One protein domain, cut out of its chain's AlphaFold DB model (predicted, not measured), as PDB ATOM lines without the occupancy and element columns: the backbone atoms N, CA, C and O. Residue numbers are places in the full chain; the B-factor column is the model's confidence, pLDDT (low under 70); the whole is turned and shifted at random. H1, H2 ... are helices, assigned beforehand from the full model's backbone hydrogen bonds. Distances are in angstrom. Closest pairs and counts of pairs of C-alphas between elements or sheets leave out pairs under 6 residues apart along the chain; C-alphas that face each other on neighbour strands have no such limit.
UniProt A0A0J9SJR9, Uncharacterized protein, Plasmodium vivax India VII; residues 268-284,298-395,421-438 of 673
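This is residues 268 to 284, 298 to 395 and 421 to 438 of the 673 residues of an uncharacterized protein of Plasmodium vivax India VII (UniProt A0A0J9SJR9). One long helix, H4, makes the longest axis; H2 packs along part of it, and H3 runs opposite to H2 as the other half of a loose helical hairpin, with H1 set steeply on H3. Short H5 packs on H4 at residues 381 to 389, and residues 350 to 355 and 390 to 395 stick out. The printed part has 133 residues with five named helices, H1 to H5 in chain order, and no named strand: all helix. It is only just loose, close to compact, with a radius of gyration of the C-alphas of 17.2 A, and elongated, spanning 64 by 37 by 29 A.

H1 is residues 272 to 281, starting at C-alpha 272 (-51.856, 12.589, -31.325). H2, residues 303 to 318, is 22.7 A long; H3, residues 330 to 347, 25.9 A. H4, residues 360 to 395, is 52.9 A long and ends at C-alpha 395 (-57.278, 47.982, -4.969). H5 is residues 424 to 427.

The hub is H2. It touches residues 362 to 377 of H4 at a shallow tilt of 14 degrees, the same way; the closest C-alphas, of Cys 309 and Leu 366, are 6.2 A apart. H2 and H3, a hairpin, only just touch, with 3 pairs of C-alphas within 8 A, the closest those of Leu 308 and Glu 344 at 7.5 A. H1 touches H3 at a steep tilt of 61 degrees, the closest C-alphas being Tyr 277 and Trp 340, 6.7 A. H4 touches H5, closest at the C-alphas of Asn 385 and Tyr 427, 5.1 A. H3 and H4 are apart. In H1 to H4 every O i to N i+4 pair is within hydrogen-bond range; H5 is too short for one.

The C-alphas of Thr 353 and Thr 395, farthest apart, are 64.0 A apart. Residues 285 to 297 and 396 to 420 are not printed, with C-alpha gaps of 17.4 A and 16.4 A. The links H2 to H3 and H3 to H4 are long. Confidence is under 70 at residues 351, 353 to 355, 393 to 395, 421 to 424 and 436 to 438.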
ATOM      1  N   PHE A 268     -48.675   6.175 -38.454       75.19
ATOM      2  CA  PHE A 268     -48.251   7.037 -37.358       75.19
ATOM      3  C   PHE A 268     -48.705   8.484 -37.542       75.19
ATOM      4  O   PHE A 268     -48.882   9.168 -36.541       75.19
ATOM      5  N   LYS A 269     -48.961   8.962 -38.768       78.12
ATOM      6  CA  LYS A 269     -49.477  10.328 -39.009       78.12
ATOM      7  C   LYS A 269     -50.771  10.615 -38.239       78.12
ATOM      8  O   LYS A 269     -51.062  11.757 -37.895       78.12
ATOM      9  N   GLU A 270     -51.559   9.582 -37.943       82.06
ATOM     10  CA  GLU A 270     -52.800   9.748 -37.192       82.06
ATOM     11  C   GLU A 270     -52.602   9.933 -35.678       82.06
ATOM     12  O   GLU A 270     -53.535  10.396 -35.007       82.06
ATOM     13  N   LEU A 271     -51.422   9.588 -35.145       88.06
ATOM     14  CA  LEU A 271     -51.133   9.650 -33.716       88.06
ATOM     15  C   LEU A 271     -51.231  11.090 -33.184       88.06
ATOM     16  O   LEU A 271     -50.788  12.025 -33.858       88.06
ATOM     17  N   PRO A 272     -51.785  11.282 -31.972       90.94
ATOM     18  CA  PRO A 272     -51.856  12.589 -31.325       90.94
ATOM     19  C   PRO A 272     -50.532  13.363 -31.317       90.94
ATOM     20  O   PRO A 272     -50.532  14.529 -31.711       90.94
ATOM     21  N   SER A 273     -49.413  12.724 -30.949       92.19
ATOM     22  CA  SER A 273     -48.110  13.405 -30.900       92.19
ATOM     23  C   SER A 273     -47.637  13.888 -32.273       92.19
ATOM     24  O   SER A 273     -47.151  15.008 -32.405       92.19
ATOM     25  N   ASN A 274     -47.852  13.106 -33.333       89.88
ATOM     26  CA  ASN A 274     -47.424  13.489 -34.680       89.88
ATOM     27  C   ASN A 274     -48.168  14.714 -35.207       89.88
ATOM     28  O   ASN A 274     -47.553  15.572 -35.828       89.88
ATOM     29  N   LYS A 275     -49.451  14.878 -34.864       90.81
ATOM     30  CA  LYS A 275     -50.205  16.098 -35.203       90.81
ATOM     31  C   LYS A 275     -49.636  17.350 -34.531       90.81
ATOM     32  O   LYS A 275     -49.811  18.444 -35.061       90.81
ATOM     33  N   ILE A 276     -49.001  17.204 -33.366       94.12
ATOM     34  CA  ILE A 276     -48.289  18.293 -32.688       94.12
ATOM     35  C   ILE A 276     -46.978  18.588 -33.421       94.12
ATOM     36  O   ILE A 276     -46.698  19.745 -33.720       94.12
ATOM     37  N   TYR A 277     -46.199  17.563 -33.767       93.38
ATOM     38  CA  TYR A 277     -44.949  17.755 -34.507       93.38
ATOM     39  C   TYR A 277     -45.165  18.356 -35.901       93.38
ATOM     40  O   TYR A 277     -44.416  19.247 -36.292       93.38
ATOM     41  N   ASP A 278     -46.210  17.949 -36.622       92.00
ATOM     42  CA  ASP A 278     -46.596  18.552 -37.905       92.00
ATOM     43  C   ASP A 278     -46.884  20.052 -37.763       92.00
ATOM     44  O   ASP A 278     -46.498  20.851 -38.615       92.00
ATOM     45  N   GLU A 279     -47.524  20.450 -36.662       92.81
ATOM     46  CA  GLU A 279     -47.801  21.852 -36.354       92.81
ATOM     47  C   GLU A 279     -46.512  22.641 -36.085       92.81
ATOM     48  O   GLU A 279     -46.330  23.726 -36.634       92.81
ATOM     49  N   LEU A 280     -45.593  22.078 -35.294       93.69
ATOM     50  CA  LEU A 280     -44.288  22.687 -35.011       93.69
ATOM     51  C   LEU A 280     -43.412  22.799 -36.271       93.69
ATOM     52  O   LEU A 280     -42.642  23.754 -36.395       93.69
ATOM     53  N   ASN A 281     -43.565  21.869 -37.218       93.19
ATOM     54  CA  ASN A 281     -42.803  21.808 -38.466       93.19
ATOM     55  C   ASN A 281     -43.256  22.793 -39.545       93.19
ATOM     56  O   ASN A 281     -42.479  23.030 -40.475       93.19
ATOM     57  N   LYS A 282     -44.465  23.366 -39.436       92.06
ATOM     58  CA  LYS A 282     -45.012  24.297 -40.437       92.06
ATOM     59  C   LYS A 282     -43.997  25.363 -40.832       92.06
ATOM     60  O   LYS A 282     -43.248  25.861 -39.989       92.06
ATOM     61  N   GLU A 283     -44.006  25.746 -42.102       89.00
ATOM     62  CA  GLU A 283     -43.178  26.847 -42.588       89.00
ATOM     63  C   GLU A 283     -43.664  28.199 -42.055       89.00
ATOM     64  O   GLU A 283     -44.794  28.340 -41.583       89.00
ATOM     65  N   ILE A 284     -42.778  29.191 -42.063       81.81
ATOM     66  CA  ILE A 284     -43.097  30.546 -41.608       81.81
ATOM     67  C   ILE A 284     -43.703  31.306 -42.788       81.81
ATOM     68  O   ILE A 284     -43.042  31.502 -43.806       81.81
ATOM     69  N   LEU A 298     -28.568  37.507 -37.079       86.00
ATOM     70  CA  LEU A 298     -27.496  36.578 -36.759       86.00
ATOM     71  C   LEU A 298     -26.855  36.036 -38.026       86.00
ATOM     72  O   LEU A 298     -27.537  35.614 -38.967       86.00
ATOM     73  N   ASP A 299     -25.529  36.035 -38.001       86.81
ATOM     74  CA  ASP A 299     -24.679  35.579 -39.092       86.81
ATOM     75  C   ASP A 299     -24.449  34.063 -39.007       86.81
ATOM     76  O   ASP A 299     -23.358  33.589 -38.699       86.81
ATOM     77  N   PHE A 300     -25.526  33.293 -39.192       85.31
ATOM     78  CA  PHE A 300     -25.434  31.840 -39.332       85.31
ATOM     79  C   PHE A 300     -24.790  31.480 -40.671       85.31
ATOM     80  O   PHE A 300     -25.205  31.984 -41.714       85.31
ATOM     81  N   GLN A 301     -23.841  30.548 -40.650       85.69
ATOM     82  CA  GLN A 301     -23.211  30.005 -41.853       85.69
ATOM     83  C   GLN A 301     -24.135  29.012 -42.571       85.69
ATOM     84  O   GLN A 301     -24.101  28.901 -43.794       85.69
ATOM     85  N   SER A 302     -24.973  28.298 -41.816       85.12
ATOM     86  CA  SER A 302     -25.969  27.363 -42.330       85.12
ATOM     87  C   SER A 302     -27.371  27.979 -42.385       85.12
ATOM     88  O   SER A 302     -27.994  28.251 -41.352       85.12
ATOM     89  N   ASP A 303     -27.933  28.078 -43.593       86.44
ATOM     90  CA  ASP A 303     -29.327  28.499 -43.809       86.44
ATOM     91  C   ASP A 303     -30.338  27.598 -43.081       86.44
ATOM     92  O   ASP A 303     -31.367  28.069 -42.590       86.44
ATOM     93  N   ASN A 304     -30.027  26.305 -42.942       88.69
ATOM     94  CA  ASN A 304     -30.866  25.354 -42.213       88.69
ATOM     95  C   ASN A 304     -30.939  25.698 -40.719       88.69
ATOM     96  O   ASN A 304     -32.024  25.666 -40.135       88.69
ATOM     97  N   VAL A 305     -29.812  26.077 -40.102       90.50
ATOM     98  CA  VAL A 305     -29.783  26.508 -38.693       90.50
ATOM     99  C   VAL A 305     -30.530  27.824 -38.521       90.50
ATOM    100  O   VAL A 305     -31.329  27.957 -37.591       90.50
ATOM    101  N   LYS A 306     -30.351  28.770 -39.449       90.62
ATOM    102  CA  LYS A 306     -31.103  30.031 -39.449       90.62
ATOM    103  C   LYS A 306     -32.611  29.790 -39.533       90.62
ATOM    104  O   LYS A 306     -33.372  30.394 -38.778       90.62
ATOM    105  N   SER A 307     -33.044  28.890 -40.415       91.31
ATOM    106  CA  SER A 307     -34.449  28.491 -40.552       91.31
ATOM    107  C   SER A 307     -34.993  27.871 -39.260       91.31
ATOM    108  O   SER A 307     -36.041  28.295 -38.763       91.31
ATOM    109  N   LEU A 308     -34.245  26.947 -38.644       92.88
ATOM    110  CA  LEU A 308     -34.626  26.346 -37.366       92.88
ATOM    111  C   LEU A 308     -34.726  27.387 -36.244       92.88
ATOM    112  O   LEU A 308     -35.705  27.369 -35.501       92.88
ATOM    113  N   CYS A 309     -33.784  28.333 -36.152       93.31
ATOM    114  CA  CYS A 309     -33.834  29.433 -35.180       93.31
ATOM    115  C   CYS A 309     -35.150  30.216 -35.298       93.31
ATOM    116  O   CYS A 309     -35.839  30.457 -34.305       93.31
ATOM    117  N   LYS A 310     -35.556  30.558 -36.526       92.06
ATOM    118  CA  LYS A 310     -36.816  31.272 -36.762       92.06
ATOM    119  C   LYS A 310     -38.037  30.439 -36.361       92.06
ATOM    120  O   LYS A 310     -38.976  30.979 -35.773       92.06
ATOM    121  N   LYS A 311     -38.033  29.129 -36.644       93.19
ATOM    122  CA  LYS A 311     -39.113  28.217 -36.224       93.19
ATOM    123  C   LYS A 311     -39.172  28.092 -34.696       93.19
ATOM    124  O   LYS A 311     -40.267  28.111 -34.145       93.19
ATOM    125  N   ILE A 312     -38.022  28.041 -34.017       93.38
ATOM    126  CA  ILE A 312     -37.899  28.081 -32.548       93.38
ATOM    127  C   ILE A 312     -38.541  29.351 -31.982       93.38
ATOM    128  O   ILE A 312     -39.395  29.253 -31.103       93.38
ATOM    129  N   ASP A 313     -38.185  30.525 -32.511       91.56
ATOM    130  CA  ASP A 313     -38.719  31.814 -32.053       91.56
ATOM    131  C   ASP A 313     -40.249  31.876 -32.188       91.56
ATOM    132  O   ASP A 313     -40.950  32.182 -31.220       91.56
ATOM    133  N   ARG A 314     -40.789  31.501 -33.360       91.62
ATOM    134  CA  ARG A 314     -42.242  31.412 -33.581       91.62
ATOM    135  C   ARG A 314     -42.899  30.432 -32.609       91.62
ATOM    136  O   ARG A 314     -43.843  30.792 -31.911       91.62
ATOM    137  N   ASN A 315     -42.408  29.194 -32.570       92.62
ATOM    138  CA  ASN A 315     -43.036  28.124 -31.801       92.62
ATOM    139  C   ASN A 315     -43.050  28.441 -30.303       92.62
ATOM    140  O   ASN A 315     -44.051  28.153 -29.661       92.62
ATOM    141  N   LEU A 316     -42.004  29.071 -29.755       91.75
ATOM    142  CA  LEU A 316     -41.972  29.501 -28.352       91.75
ATOM    143  C   LEU A 316     -42.985  30.612 -28.051       91.75
ATOM    144  O   LEU A 316     -43.666  30.550 -27.028       91.75
ATOM    145  N   LYS A 317     -43.125  31.605 -28.939       89.00
ATOM    146  CA  LYS A 317     -44.108  32.695 -28.787       89.00
ATOM    147  C   LYS A 317     -45.549  32.178 -28.813       89.00
ATOM    148  O   LYS A 317     -46.367  32.606 -27.997       89.00
ATOM    149  N   ASP A 318     -45.828  31.219 -29.691       89.25
ATOM    150  CA  ASP A 318     -47.177  30.690 -29.916       89.25
ATOM    151  C   ASP A 318     -47.482  29.430 -29.092       89.25
ATOM    152  O   ASP A 318     -48.605  28.924 -29.118       89.25
ATOM    153  N   LEU A 319     -46.514  28.911 -28.330       88.69
ATOM    154  CA  LEU A 319     -46.597  27.586 -27.708       88.69
ATOM    155  C   LEU A 319     -47.851  27.406 -26.843       88.69
ATOM    156  O   LEU A 319     -48.491  26.356 -26.852       88.69
ATOM    157  N   SER A 320     -48.203  28.449 -26.089       85.06
ATOM    158  CA  SER A 320     -49.330  28.428 -25.151       85.06
ATOM    159  C   SER A 320     -50.699  28.653 -25.797       85.06
ATOM    160  O   SER A 320     -51.714  28.269 -25.217       85.06
ATOM    161  N   THR A 321     -50.736  29.260 -26.983       86.56
ATOM    162  CA  THR A 321     -51.960  29.631 -27.708       86.56
ATOM    163  C   THR A 321     -52.237  28.709 -28.892       86.56
ATOM    164  O   THR A 321     -53.359  28.677 -29.401       86.56
ATOM    165  N   ASN A 322     -51.244  27.922 -29.305       88.94
ATOM    166  CA  ASN A 322     -51.334  26.994 -30.415       88.94
ATOM    167  C   ASN A 322     -52.508  26.016 -30.243       88.94
ATOM    168  O   ASN A 322     -52.658  25.360 -29.213       88.94
ATOM    169  N   ALA A 323     -53.337  25.874 -31.280       87.62
ATOM    170  CA  ALA A 323     -54.580  25.109 -31.205       87.62
ATOM    171  C   ALA A 323     -54.393  23.624 -30.840       87.62
ATOM    172  O   ALA A 323     -55.313  23.033 -30.273       87.62
ATOM    173  N   LYS A 324     -53.234  23.029 -31.160       89.62
ATOM    174  CA  LYS A 324     -52.897  21.631 -30.851       89.62
ATOM    175  C   LYS A 324     -52.297  21.450 -29.458       89.62
ATOM    176  O   LYS A 324     -52.430  20.372 -28.898       89.62
ATOM    177  N   LEU A 325     -51.687  22.495 -28.898       88.19
ATOM    178  CA  LEU A 325     -50.920  22.449 -27.646       88.19
ATOM    179  C   LEU A 325     -51.593  23.186 -26.478       88.19
ATOM    180  O   LEU A 325     -51.261  22.939 -25.323       88.19
ATOM    181  N   LYS A 326     -52.576  24.055 -26.741       86.38
ATOM    182  CA  LYS A 326     -53.248  24.895 -25.729       86.38
ATOM    183  C   LYS A 326     -53.902  24.121 -24.578       86.38
ATOM    184  O   LYS A 326     -54.115  24.696 -23.515       86.38
ATOM    185  N   ASN A 327     -54.235  22.848 -24.798       87.94
ATOM    186  CA  ASN A 327     -54.863  21.981 -23.801       87.94
ATOM    187  C   ASN A 327     -53.850  21.099 -23.052       87.94
ATOM    188  O   ASN A 327     -54.204  20.517 -22.034       87.94
ATOM    189  N   GLU A 328     -52.609  21.001 -23.534       88.56
ATOM    190  CA  GLU A 328     -51.537  20.282 -22.840       88.56
ATOM    191  C   GLU A 328     -51.061  21.087 -21.626       88.56
ATOM    192  O   GLU A 328     -51.208  22.316 -21.594       88.56
ATOM    193  N   SER A 329     -50.459  20.427 -20.634       86.88
ATOM    194  CA  SER A 329     -49.812  21.136 -19.525       86.88
ATOM    195  C   SER A 329     -48.603  21.936 -20.023       86.88
ATOM    196  O   SER A 329     -48.068  21.670 -21.097       86.88
ATOM    197  N   HIS A 330     -48.135  22.924 -19.254       85.00
ATOM    198  CA  HIS A 330     -46.916  23.650 -19.625       85.00
ATOM    199  C   HIS A 330     -45.727  22.701 -19.848       85.00
ATOM    200  O   HIS A 330     -45.046  22.799 -20.868       85.00
ATOM    201  N   ASN A 331     -45.530  21.762 -18.918       85.38
ATOM    202  CA  ASN A 331     -44.454  20.785 -18.995       85.38
ATOM    203  C   ASN A 331     -44.540  19.966 -20.287       85.38
ATOM    204  O   ASN A 331     -43.571  19.868 -21.029       85.38
ATOM    205  N   ASP A 332     -45.737  19.477 -20.616       89.88
ATOM    206  CA  ASP A 332     -45.963  18.708 -21.839       89.88
ATOM    207  C   ASP A 332     -45.652  19.511 -23.107       89.88
ATOM    208  O   ASP A 332     -45.042  18.994 -24.045       89.88
ATOM    209  N   ARG A 333     -46.042  20.792 -23.140       91.56
ATOM    210  CA  ARG A 333     -45.729  21.686 -24.263       91.56
ATOM    211  C   ARG A 333     -44.223  21.859 -24.428       91.56
ATOM    212  O   ARG A 333     -43.738  21.795 -25.555       91.56
ATOM    213  N   CYS A 334     -43.495  22.051 -23.327       90.69
ATOM    214  CA  CYS A 334     -42.041  22.156 -23.369       90.69
ATOM    215  C   CYS A 334     -41.367  20.843 -23.749       90.69
ATOM    216  O   CYS A 334     -40.422  20.880 -24.527       90.69
ATOM    217  N   LEU A 335     -41.857  19.693 -23.284       91.06
ATOM    218  CA  LEU A 335     -41.334  18.390 -23.694       91.06
ATOM    219  C   LEU A 335     -41.515  18.176 -25.201       91.06
ATOM    220  O   LEU A 335     -40.545  17.880 -25.895       91.06
ATOM    221  N   TYR A 336     -42.715  18.423 -25.742       93.62
ATOM    222  CA  TYR A 336     -42.952  18.360 -27.188       93.62
ATOM    223  C   TYR A 336     -42.026  19.292 -27.968       93.62
ATOM    224  O   TYR A 336     -41.404  18.867 -28.942       93.62
ATOM    225  N   PHE A 337     -41.923  20.547 -27.535       94.19
ATOM    226  CA  PHE A 337     -41.072  21.541 -28.172       94.19
ATOM    227  C   PHE A 337     -39.587  21.148 -28.120       94.19
ATOM    228  O   PHE A 337     -38.926  21.145 -29.154       94.19
ATOM    229  N   ASN A 338     -39.077  20.749 -26.955       92.06
ATOM    230  CA  ASN A 338     -37.682  20.362 -26.771       92.06
ATOM    231  C   ASN A 338     -37.343  19.151 -27.647       92.06
ATOM    232  O   ASN A 338     -36.395  19.215 -28.429       92.06
ATOM    233  N   TYR A 339     -38.143  18.080 -27.596       91.12
ATOM    234  CA  TYR A 339     -37.926  16.897 -28.435       91.12
ATOM    235  C   TYR A 339     -38.034  17.192 -29.931       91.12
ATOM    236  O   TYR A 339     -37.334  16.568 -30.727       91.12
ATOM    237  N   TRP A 340     -38.882  18.143 -30.326       93.25
ATOM    238  CA  TRP A 340     -38.941  18.619 -31.703       93.25
ATOM    239  C   TRP A 340     -37.645  19.331 -32.113       93.25
ATOM    240  O   TRP A 340     -37.072  18.973 -33.138       93.25
ATOM    241  N   VAL A 341     -37.128  20.265 -31.302       91.81
ATOM    242  CA  VAL A 341     -35.848  20.936 -31.596       91.81
ATOM    243  C   VAL A 341     -34.703  19.926 -31.689       91.81
ATOM    244  O   VAL A 341     -33.882  20.022 -32.600       91.81
ATOM    245  N   HIS A 342     -34.659  18.935 -30.792       86.38
ATOM    246  CA  HIS A 342     -33.665  17.858 -30.844       86.38
ATOM    247  C   HIS A 342     -33.750  17.044 -32.145       86.38
ATOM    248  O   HIS A 342     -32.720  16.787 -32.766       86.38
ATOM    249  N   ASP A 343     -34.955  16.674 -32.580       85.75
ATOM    250  CA  ASP A 343     -35.181  15.931 -33.827       85.75
ATOM    251  C   ASP A 343     -34.771  16.753 -35.063       85.75
ATOM    252  O   ASP A 343     -34.104  16.237 -35.960       85.75
ATOM    253  N   GLU A 344     -35.100  18.048 -35.092       88.56
ATOM    254  CA  GLU A 344     -34.697  18.959 -36.171       88.56
ATOM    255  C   GLU A 344     -33.182  19.163 -36.220       88.56
ATOM    256  O   GLU A 344     -32.590  19.088 -37.297       88.56
ATOM    257  N   LEU A 345     -32.535  19.347 -35.064       85.38
ATOM    258  CA  LEU A 345     -31.077  19.390 -34.974       85.38
ATOM    259  C   LEU A 345     -30.470  18.098 -35.510       85.38
ATOM    260  O   LEU A 345     -29.615  18.149 -36.385       85.38
ATOM    261  N   ARG A 346     -30.948  16.936 -35.059       81.38
ATOM    262  CA  ARG A 346     -30.441  15.629 -35.493       81.38
ATOM    263  C   ARG A 346     -30.542  15.444 -37.009       81.38
ATOM    264  O   ARG A 346     -29.572  15.005 -37.625       81.38
ATOM    265  N   LYS A 347     -31.657  15.838 -37.636       83.69
ATOM    266  CA  LYS A 347     -31.848  15.784 -39.103       83.69
ATOM    267  C   LYS A 347     -30.803  16.577 -39.881       83.69
ATOM    268  O   LYS A 347     -30.476  16.207 -41.007       83.69
ATOM    269  N   MET A 348     -30.237  17.632 -39.298       84.50
ATOM    270  CA  MET A 348     -29.165  18.385 -39.950       84.50
ATOM    271  C   MET A 348     -27.873  17.577 -40.089       84.50
ATOM    272  O   MET A 348     -27.063  17.918 -40.949       84.50
ATOM    273  N   PHE A 349     -27.708  16.511 -39.298       77.56
ATOM    274  CA  PHE A 349     -26.490  15.712 -39.209       77.56
ATOM    275  C   PHE A 349     -26.641  14.251 -39.667       77.56
ATOM    276  O   PHE A 349     -25.679  13.492 -39.583       77.56
ATOM    277  N   ILE A 350     -27.811  13.840 -40.161       79.25
ATOM    278  CA  ILE A 350     -28.035  12.474 -40.655       79.25
ATOM    279  C   ILE A 350     -27.519  12.331 -42.087       79.25
ATOM    280  O   ILE A 350     -27.945  13.068 -42.972       79.25
ATOM    281  N   GLY A 351     -26.650  11.340 -42.311       69.88
ATOM    282  CA  GLY A 351     -26.241  10.889 -43.641       69.88
ATOM    283  C   GLY A 351     -25.624  11.951 -44.554       69.88
ATOM    284  O   GLY A 351     -25.655  11.759 -45.766       69.88
ATOM    285  N   LYS A 352     -25.085  13.051 -44.019       73.06
ATOM    286  CA  LYS A 352     -24.526  14.134 -44.841       73.06
ATOM    287  C   LYS A 352     -23.013  14.064 -44.981       73.06
ATOM    288  O   LYS A 352     -22.318  13.482 -44.146       73.06
ATOM    289  N   THR A 353     -22.503  14.724 -46.010       69.50
ATOM    290  CA  THR A 353     -21.067  14.943 -46.181       69.50
ATOM    291  C   THR A 353     -20.581  16.048 -45.241       69.50
ATOM    292  O   THR A 353     -21.361  16.834 -44.695       69.50
ATOM    293  N   LYS A 354     -19.267  16.115 -45.012       66.12
ATOM    294  CA  LYS A 354     -18.696  16.984 -43.979       66.12
ATOM    295  C   LYS A 354     -18.971  18.480 -44.188       66.12
ATOM    296  O   LYS A 354     -19.122  19.202 -43.203       66.12
ATOM    297  N   ASP A 355     -19.032  18.932 -45.436       67.62
ATOM    298  CA  ASP A 355     -19.230  20.347 -45.775       67.62
ATOM    299  C   ASP A 355     -20.705  20.782 -45.670       67.62
ATOM    300  O   ASP A 355     -21.009  21.971 -45.673       67.62
ATOM    301  N   GLU A 356     -21.621  19.827 -45.496       72.25
ATOM    302  CA  GLU A 356     -23.053  20.075 -45.303       72.25
ATOM    303  C   GLU A 356     -23.470  20.133 -43.823       72.25
ATOM    304  O   GLU A 356     -24.630  20.443 -43.512       72.25
ATOM    305  N   TYR A 357     -22.556  19.820 -42.897       77.69
ATOM    306  CA  TYR A 357     -22.829  19.871 -41.464       77.69
ATOM    307  C   TYR A 357     -22.738  21.301 -40.914       77.69
ATOM    308  O   TYR A 357     -21.768  22.007 -41.198       77.69
ATOM    309  N   PRO A 358     -23.681  21.715 -40.047       79.19
ATOM    310  CA  PRO A 358     -23.560  22.968 -39.317       79.19
ATOM    311  C   PRO A 358     -22.263  23.075 -38.512       79.19
ATOM    312  O   PRO A 358     -21.761  22.093 -37.952       79.19
ATOM    313  N   THR A 359     -21.728  24.291 -38.417       81.69
ATOM    314  CA  THR A 359     -20.479  24.532 -37.691       81.69
ATOM    315  C   THR A 359     -20.708  24.636 -36.185       81.69
ATOM    316  O   THR A 359     -21.822  24.847 -35.708       81.69
ATOM    317  N   LYS A 360     -19.625  24.517 -35.401       83.50
ATOM    318  CA  LYS A 360     -19.671  24.759 -33.948       83.50
ATOM    319  C   LYS A 360     -20.305  26.109 -33.627       83.50
ATOM    320  O   LYS A 360     -21.123  26.193 -32.719       83.50
ATOM    321  N   THR A 361     -19.909  27.131 -34.381       86.31
ATOM    322  CA  THR A 361     -20.368  28.506 -34.210       86.31
ATOM    323  C   THR A 361     -21.876  28.604 -34.403       86.31
ATOM    324  O   THR A 361     -22.548  29.139 -33.528       86.31
ATOM    325  N   ASP A 362     -22.418  28.004 -35.467       88.81
ATOM    326  CA  ASP A 362     -23.862  27.997 -35.723       88.81
ATOM    327  C   ASP A 362     -24.653  27.339 -34.587       88.81
ATOM    328  O   ASP A 362     -25.661  27.879 -34.130       88.81
ATOM    329  N   ILE A 363     -24.187  26.185 -34.101       86.75
ATOM    330  CA  ILE A 363     -24.849  25.456 -33.012       86.75
ATOM    331  C   ILE A 363     -24.783  26.252 -31.702       86.75
ATOM    332  O   ILE A 363     -25.798  26.405 -31.023       86.75
ATOM    333  N   ASP A 364     -23.622  26.814 -31.355       85.94
ATOM    334  CA  ASP A 364     -23.465  27.645 -30.157       85.94
ATOM    335  C   ASP A 364     -24.344  28.913 -30.220       85.94
ATOM    336  O   ASP A 364     -24.967  29.279 -29.217       85.94
ATOM    337  N   MET A 365     -24.453  29.548 -31.393       89.69
ATOM    338  CA  MET A 365     -25.348  30.687 -31.623       89.69
ATOM    339  C   MET A 365     -26.817  30.289 -31.452       89.69
ATOM    340  O   MET A 365     -27.543  30.957 -30.719       89.69
ATOM    341  N   LEU A 366     -27.251  29.171 -32.044       90.50
ATOM    342  CA  LEU A 366     -28.630  28.690 -31.923       90.50
ATOM    343  C   LEU A 366     -29.030  28.448 -30.460       90.50
ATOM    344  O   LEU A 366     -30.085  28.909 -30.025       90.50
ATOM    345  N   HIS A 367     -28.187  27.750 -29.690       87.50
ATOM    346  CA  HIS A 367     -28.451  27.488 -28.271       87.50
ATOM    347  C   HIS A 367     -28.521  28.780 -27.446       87.50
ATOM    348  O   HIS A 367     -29.396  28.919 -26.589       87.50
ATOM    349  N   THR A 368     -27.616  29.725 -27.711       88.25
ATOM    350  CA  THR A 368     -27.578  31.024 -27.022       88.25
ATOM    351  C   THR A 368     -28.864  31.809 -27.264       88.25
ATOM    352  O   THR A 368     -29.481  32.325 -26.331       88.25
ATOM    353  N   GLU A 369     -29.328  31.841 -28.506       90.31
ATOM    354  CA  GLU A 369     -30.543  32.566 -28.867       90.31
ATOM    355  C   GLU A 369     -31.804  31.903 -28.366       90.31
ATOM    356  O   GLU A 369     -32.694  32.583 -27.856       90.31
ATOM    357  N   TRP A 370     -31.874  30.578 -28.432       90.69
ATOM    358  CA  TRP A 370     -32.960  29.842 -27.812       90.69
ATOM    359  C   TRP A 370     -33.060  30.176 -26.313       90.69
ATOM    360  O   TRP A 370     -34.148  30.509 -25.822       90.69
ATOM    361  N   TYR A 371     -31.937  30.195 -25.589       89.12
ATOM    362  CA  TYR A 371     -31.916  30.635 -24.194       89.12
ATOM    363  C   TYR A 371     -32.450  32.068 -24.038       89.12
ATOM    364  O   TYR A 371     -33.328  32.304 -23.208       89.12
ATOM    365  N   HIS A 372     -31.989  33.018 -24.856       89.38
ATOM    366  CA  HIS A 372     -32.421  34.416 -24.775       89.38
ATOM    367  C   HIS A 372     -33.897  34.637 -25.114       89.38
ATOM    368  O   HIS A 372     -34.544  35.489 -24.495       89.38
ATOM    369  N   ILE A 373     -34.440  33.904 -26.087       89.75
ATOM    370  CA  ILE A 373     -35.867  33.926 -26.422       89.75
ATOM    371  C   ILE A 373     -36.671  33.422 -25.219       89.75
ATOM    372  O   ILE A 373     -37.581  34.109 -24.759       89.75
ATOM    373  N   SER A 374     -36.286  32.273 -24.664       89.75
ATOM    374  CA  SER A 374     -36.982  31.635 -23.541       89.75
ATOM    375  C   SER A 374     -36.945  32.487 -22.272       89.75
ATOM    376  O   SER A 374     -37.986  32.733 -21.664       89.75
ATOM    377  N   ASP A 375     -35.768  33.005 -21.912       86.62
ATOM    378  CA  ASP A 375     -35.577  33.912 -20.775       86.62
ATOM    379  C   ASP A 375     -36.395  35.202 -20.943       86.62
ATOM    380  O   ASP A 375     -37.057  35.652 -20.007       86.62
ATOM    381  N   GLY A 376     -36.418  35.766 -22.155       87.81
ATOM    382  CA  GLY A 376     -37.230  36.939 -22.475       87.81
ATOM    383  C   GLY A 376     -38.729  36.689 -22.283       87.81
ATOM    384  O   GLY A 376     -39.410  37.501 -21.654       87.81
ATOM    385  N   LEU A 377     -39.234  35.550 -22.768       88.12
ATOM    386  CA  LEU A 377     -40.635  35.154 -22.602       88.12
ATOM    387  C   LEU A 377     -40.996  34.931 -21.130       88.12
ATOM    388  O   LEU A 377     -42.053  35.381 -20.688       88.12
ATOM    389  N   MET A 378     -40.117  34.291 -20.355       84.12
ATOM    390  CA  MET A 378     -40.343  34.061 -18.926       84.12
ATOM    391  C   MET A 378     -40.334  35.351 -18.112       84.12
ATOM    392  O   MET A 378     -41.215  35.547 -17.280       84.12
ATOM    393  N   LYS A 379     -39.389  36.260 -18.367       83.50
ATOM    394  CA  LYS A 379     -39.364  37.578 -17.715       83.50
ATOM    395  C   LYS A 379     -40.594  38.405 -18.071       83.50
ATOM    396  O   LYS A 379     -41.177  39.032 -17.192       83.50
ATOM    397  N   GLY A 380     -41.002  38.385 -19.341       85.00
ATOM    398  CA  GLY A 380     -42.214  39.063 -19.799       85.00
ATOM    399  C   GLY A 380     -43.468  38.538 -19.098       85.00
ATOM    400  O   GLY A 380     -44.256  39.326 -18.583       85.00
ATOM    401  N   ASP A 381     -43.616  37.214 -19.019       84.81
ATOM    402  CA  ASP A 381     -44.697  36.552 -18.285       84.81
ATOM    403  C   ASP A 381     -44.694  36.916 -16.795       84.81
ATOM    404  O   ASP A 381     -45.727  37.313 -16.255       84.81
ATOM    405  N   PHE A 382     -43.522  36.860 -16.154       81.88
ATOM    406  CA  PHE A 382     -43.369  37.222 -14.749       81.88
ATOM    407  C   PHE A 382     -43.800  38.661 -14.480       81.88
ATOM    408  O   PHE A 382     -44.608  38.909 -13.587       81.88
ATOM    409  N   ASN A 383     -43.308  39.603 -15.282       83.94
ATOM    410  CA  ASN A 383     -43.625  41.020 -15.137       83.94
ATOM    411  C   ASN A 383     -45.118  41.295 -15.372       83.94
ATOM    412  O   ASN A 383     -45.732  42.040 -14.613       83.94
ATOM    413  N   GLU A 384     -45.731  40.668 -16.380       87.19
ATOM    414  CA  GLU A 384     -47.158  40.840 -16.674       87.19
ATOM    415  C   GLU A 384     -48.040  40.379 -15.502       87.19
ATOM    416  O   GLU A 384     -48.979  41.077 -15.104       87.19
ATOM    417  N   ASN A 385     -47.756  39.207 -14.931       84.69
ATOM    418  CA  ASN A 385     -48.531  38.688 -13.805       84.69
ATOM    419  C   ASN A 385     -48.210  39.436 -12.505       84.69
ATOM    420  O   ASN A 385     -49.114  39.675 -11.703       84.69
ATOM    421  N   TYR A 386     -46.960  39.865 -12.326       82.81
ATOM    422  CA  TYR A 386     -46.552  40.726 -11.224       82.81
ATOM    423  C   TYR A 386     -47.380  42.014 -11.180       82.81
ATOM    424  O   TYR A 386     -47.970  42.314 -10.143       82.81
ATOM    425  N   GLU A 387     -47.511  42.729 -12.301       84.38
ATOM    426  CA  GLU A 387     -48.309  43.961 -12.365       84.38
ATOM    427  C   GLU A 387     -49.798  43.701 -12.084       84.38
ATOM    428  O   GLU A 387     -50.447  44.468 -11.369       84.38
ATOM    429  N   LYS A 388     -50.354  42.577 -12.557       86.06
ATOM    430  CA  LYS A 388     -51.736  42.171 -12.226       86.06
ATOM    431  C   LYS A 388     -51.919  41.927 -10.728       86.06
ATOM    432  O   LYS A 388     -52.907  42.373 -10.146       86.06
ATOM    433  N   ILE A 389     -50.978  41.223 -10.100       82.31
ATOM    434  CA  ILE A 389     -51.004  40.930  -8.664       82.31
ATOM    435  C   ILE A 389     -50.870  42.219  -7.852       82.31
ATOM    436  O   ILE A 389     -51.661  42.441  -6.934       82.31
ATOM    437  N   LYS A 390     -49.920  43.080  -8.223       79.88
ATOM    438  CA  LYS A 390     -49.691  44.383  -7.596       79.88
ATOM    439  C   LYS A 390     -50.941  45.261  -7.653       79.88
ATOM    440  O   LYS A 390     -51.362  45.778  -6.622       79.88
ATOM    441  N   ASN A 391     -51.581  45.376  -8.817       81.56
ATOM    442  CA  ASN A 391     -52.812  46.155  -8.971       81.56
ATOM    443  C   ASN A 391     -53.955  45.607  -8.107       81.56
ATOM    444  O   ASN A 391     -54.616  46.380  -7.421       81.56
ATOM    445  N   ASN A 392     -54.137  44.284  -8.064       77.12
ATOM    446  CA  ASN A 392     -55.140  43.648  -7.202       77.12
ATOM    447  C   ASN A 392     -54.869  43.857  -5.704       77.12
ATOM    448  O   ASN A 392     -55.800  43.872  -4.903       77.12
ATOM    449  N   TYR A 393     -53.605  43.968  -5.297       68.56
ATOM    450  CA  TYR A 393     -53.257  44.237  -3.904       68.56
ATOM    451  C   TYR A 393     -53.526  45.701  -3.529       68.56
ATOM    452  O   TYR A 393     -54.058  45.970  -2.453       68.56
ATOM    453  N   SER A 394     -53.214  46.637  -4.428       66.38
ATOM    454  CA  SER A 394     -53.478  48.066  -4.232       66.38
ATOM    455  C   SER A 394     -54.975  48.382  -4.151       66.38
ATOM    456  O   SER A 394     -55.376  49.170  -3.304       66.38
ATOM    457  N   THR A 395     -55.821  47.740  -4.968       61.53
ATOM    458  CA  THR A 395     -57.278  47.982  -4.969       61.53
ATOM    459  C   THR A 395     -58.008  47.396  -3.758       61.53
ATOM    460  O   THR A 395     -59.032  47.932  -3.349       61.53
ATOM    461  N   PHE A 421     -51.228  34.720   0.381       63.78
ATOM    462  CA  PHE A 421     -49.958  34.168  -0.084       63.78
ATOM    463  C   PHE A 421     -50.000  33.944  -1.597       63.78
ATOM    464  O   PHE A 421     -50.982  33.416  -2.116       63.78
ATOM    465  N   TYR A 422     -48.931  34.343  -2.285       68.00
ATOM    466  CA  TYR A 422     -48.730  34.097  -3.711       68.00
ATOM    467  C   TYR A 422     -47.596  33.089  -3.892       68.00
ATOM    468  O   TYR A 422     -46.533  33.201  -3.280       68.00
ATOM    469  N   SER A 423     -47.844  32.097  -4.730       67.12
ATOM    470  CA  SER A 423     -46.910  31.070  -5.168       67.12
ATOM    471  C   SER A 423     -46.155  31.510  -6.425       67.12
ATOM    472  O   SER A 423     -46.550  32.447  -7.117       67.12
ATOM    473  N   ILE A 424     -45.078  30.802  -6.776       67.44
ATOM    474  CA  ILE A 424     -44.344  31.061  -8.024       67.44
ATOM    475  C   ILE A 424     -45.237  30.921  -9.268       67.44
ATOM    476  O   ILE A 424     -45.087  31.687 -10.219       67.44
ATOM    477  N   THR A 425     -46.208  30.008  -9.232       70.19
ATOM    478  CA  THR A 425     -47.174  29.769 -10.312       70.19
ATOM    479  C   THR A 425     -48.189  30.901 -10.477       70.19
ATOM    480  O   THR A 425     -48.797  31.026 -11.535       70.19
ATOM    481  N   ASP A 426     -48.354  31.767  -9.470       72.44
ATOM    482  CA  ASP A 426     -49.161  32.985  -9.614       72.44
ATOM    483  C   ASP A 426     -48.424  34.052 -10.430       72.44
ATOM    484  O   ASP A 426     -49.047  34.825 -11.160       72.44
ATOM    485  N   TYR A 427     -47.093  34.085 -10.325       72.25
ATOM    486  CA  TYR A 427     -46.255  35.031 -11.057       72.25
ATOM    487  C   TYR A 427     -45.831  34.507 -12.427       72.25
ATOM    488  O   TYR A 427     -45.628  35.303 -13.332       72.25
ATOM    489  N   SER A 428     -45.720  33.196 -12.635       77.06
ATOM    490  CA  SER A 428     -45.387  32.644 -13.948       77.06
ATOM    491  C   SER A 428     -46.406  31.612 -14.397       77.06
ATOM    492  O   SER A 428     -46.640  30.609 -13.731       77.06
ATOM    493  N   LYS A 429     -46.956  31.837 -15.591       72.19
ATOM    494  CA  LYS A 429     -47.702  30.849 -16.377       72.19
ATOM    495  C   LYS A 429     -46.788  30.038 -17.291       72.19
ATOM    496  O   LYS A 429     -47.279  29.303 -18.145       72.19
ATOM    497  N   HIS A 430     -45.480  30.195 -17.110       72.56
ATOM    498  CA  HIS A 430     -44.435  29.466 -17.790       72.56
ATOM    499  C   HIS A 430     -44.515  29.623 -19.323       72.56
ATOM    500  O   HIS A 430     -44.754  28.686 -20.078       72.56
ATOM    501  N   LYS A 431     -44.362  30.853 -19.828       75.81
ATOM    502  CA  LYS A 431     -44.433  31.108 -21.284       75.81
ATOM    503  C   LYS A 431     -43.180  30.703 -22.080       75.81
ATOM    504  O   LYS A 431     -43.244  30.710 -23.302       75.81
ATOM    505  N   GLY A 432     -42.054  30.387 -21.434       80.69
ATOM    506  CA  GLY A 432     -40.813  29.971 -22.107       80.69
ATOM    507  C   GLY A 432     -40.467  28.503 -21.852       80.69
ATOM    508  O   GLY A 432     -40.886  27.950 -20.841       80.69
ATOM    509  N   CYS A 433     -39.678  27.900 -22.746       87.50
ATOM    510  CA  CYS A 433     -39.157  26.537 -22.601       87.50
ATOM    511  C   CYS A 433     -37.650  26.535 -22.821       87.50
ATOM    512  O   CYS A 433     -37.181  26.797 -23.930       87.50
ATOM    513  N   PHE A 434     -36.891  26.234 -21.772       81.06
ATOM    514  CA  PHE A 434     -35.444  26.136 -21.883       81.06
ATOM    515  C   PHE A 434     -35.011  24.826 -22.530       81.06
ATOM    516  O   PHE A 434     -35.694  23.803 -22.434       81.06
ATOM    517  N   TYR A 435     -33.834  24.887 -23.150       71.38
ATOM    518  CA  TYR A 435     -33.112  23.712 -23.606       71.38
ATOM    519  C   TYR A 435     -32.982  22.696 -22.472       71.38
ATOM    520  O   TYR A 435     -32.521  23.039 -21.381       71.38
ATOM    521  N   ASN A 436     -33.377  21.455 -22.750       66.88
ATOM    522  CA  ASN A 436     -33.125  20.354 -21.841       66.88
ATOM    523  C   ASN A 436     -31.657  19.930 -21.983       66.88
ATOM    524  O   ASN A 436     -31.288  19.274 -22.957       66.88
ATOM    525  N   SER A 437     -30.818  20.334 -21.027       57.22
ATOM    526  CA  SER A 437     -29.401  19.964 -20.983       57.22
ATOM    527  C   SER A 437     -29.162  18.496 -20.661       57.22
ATOM    528  O   SER A 437     -28.041  18.033 -20.832       57.22
ATOM    529  N   ASP A 438     -30.184  17.770 -20.217       58.06
ATOM    530  CA  ASP A 438     -29.991  16.511 -19.502       58.06
ATOM    531  C   ASP A 438     -30.144  15.278 -20.406       58.06
ATOM    532  O   ASP A 438     -30.140  14.154 -19.913       58.06
TER     533      ASP A 438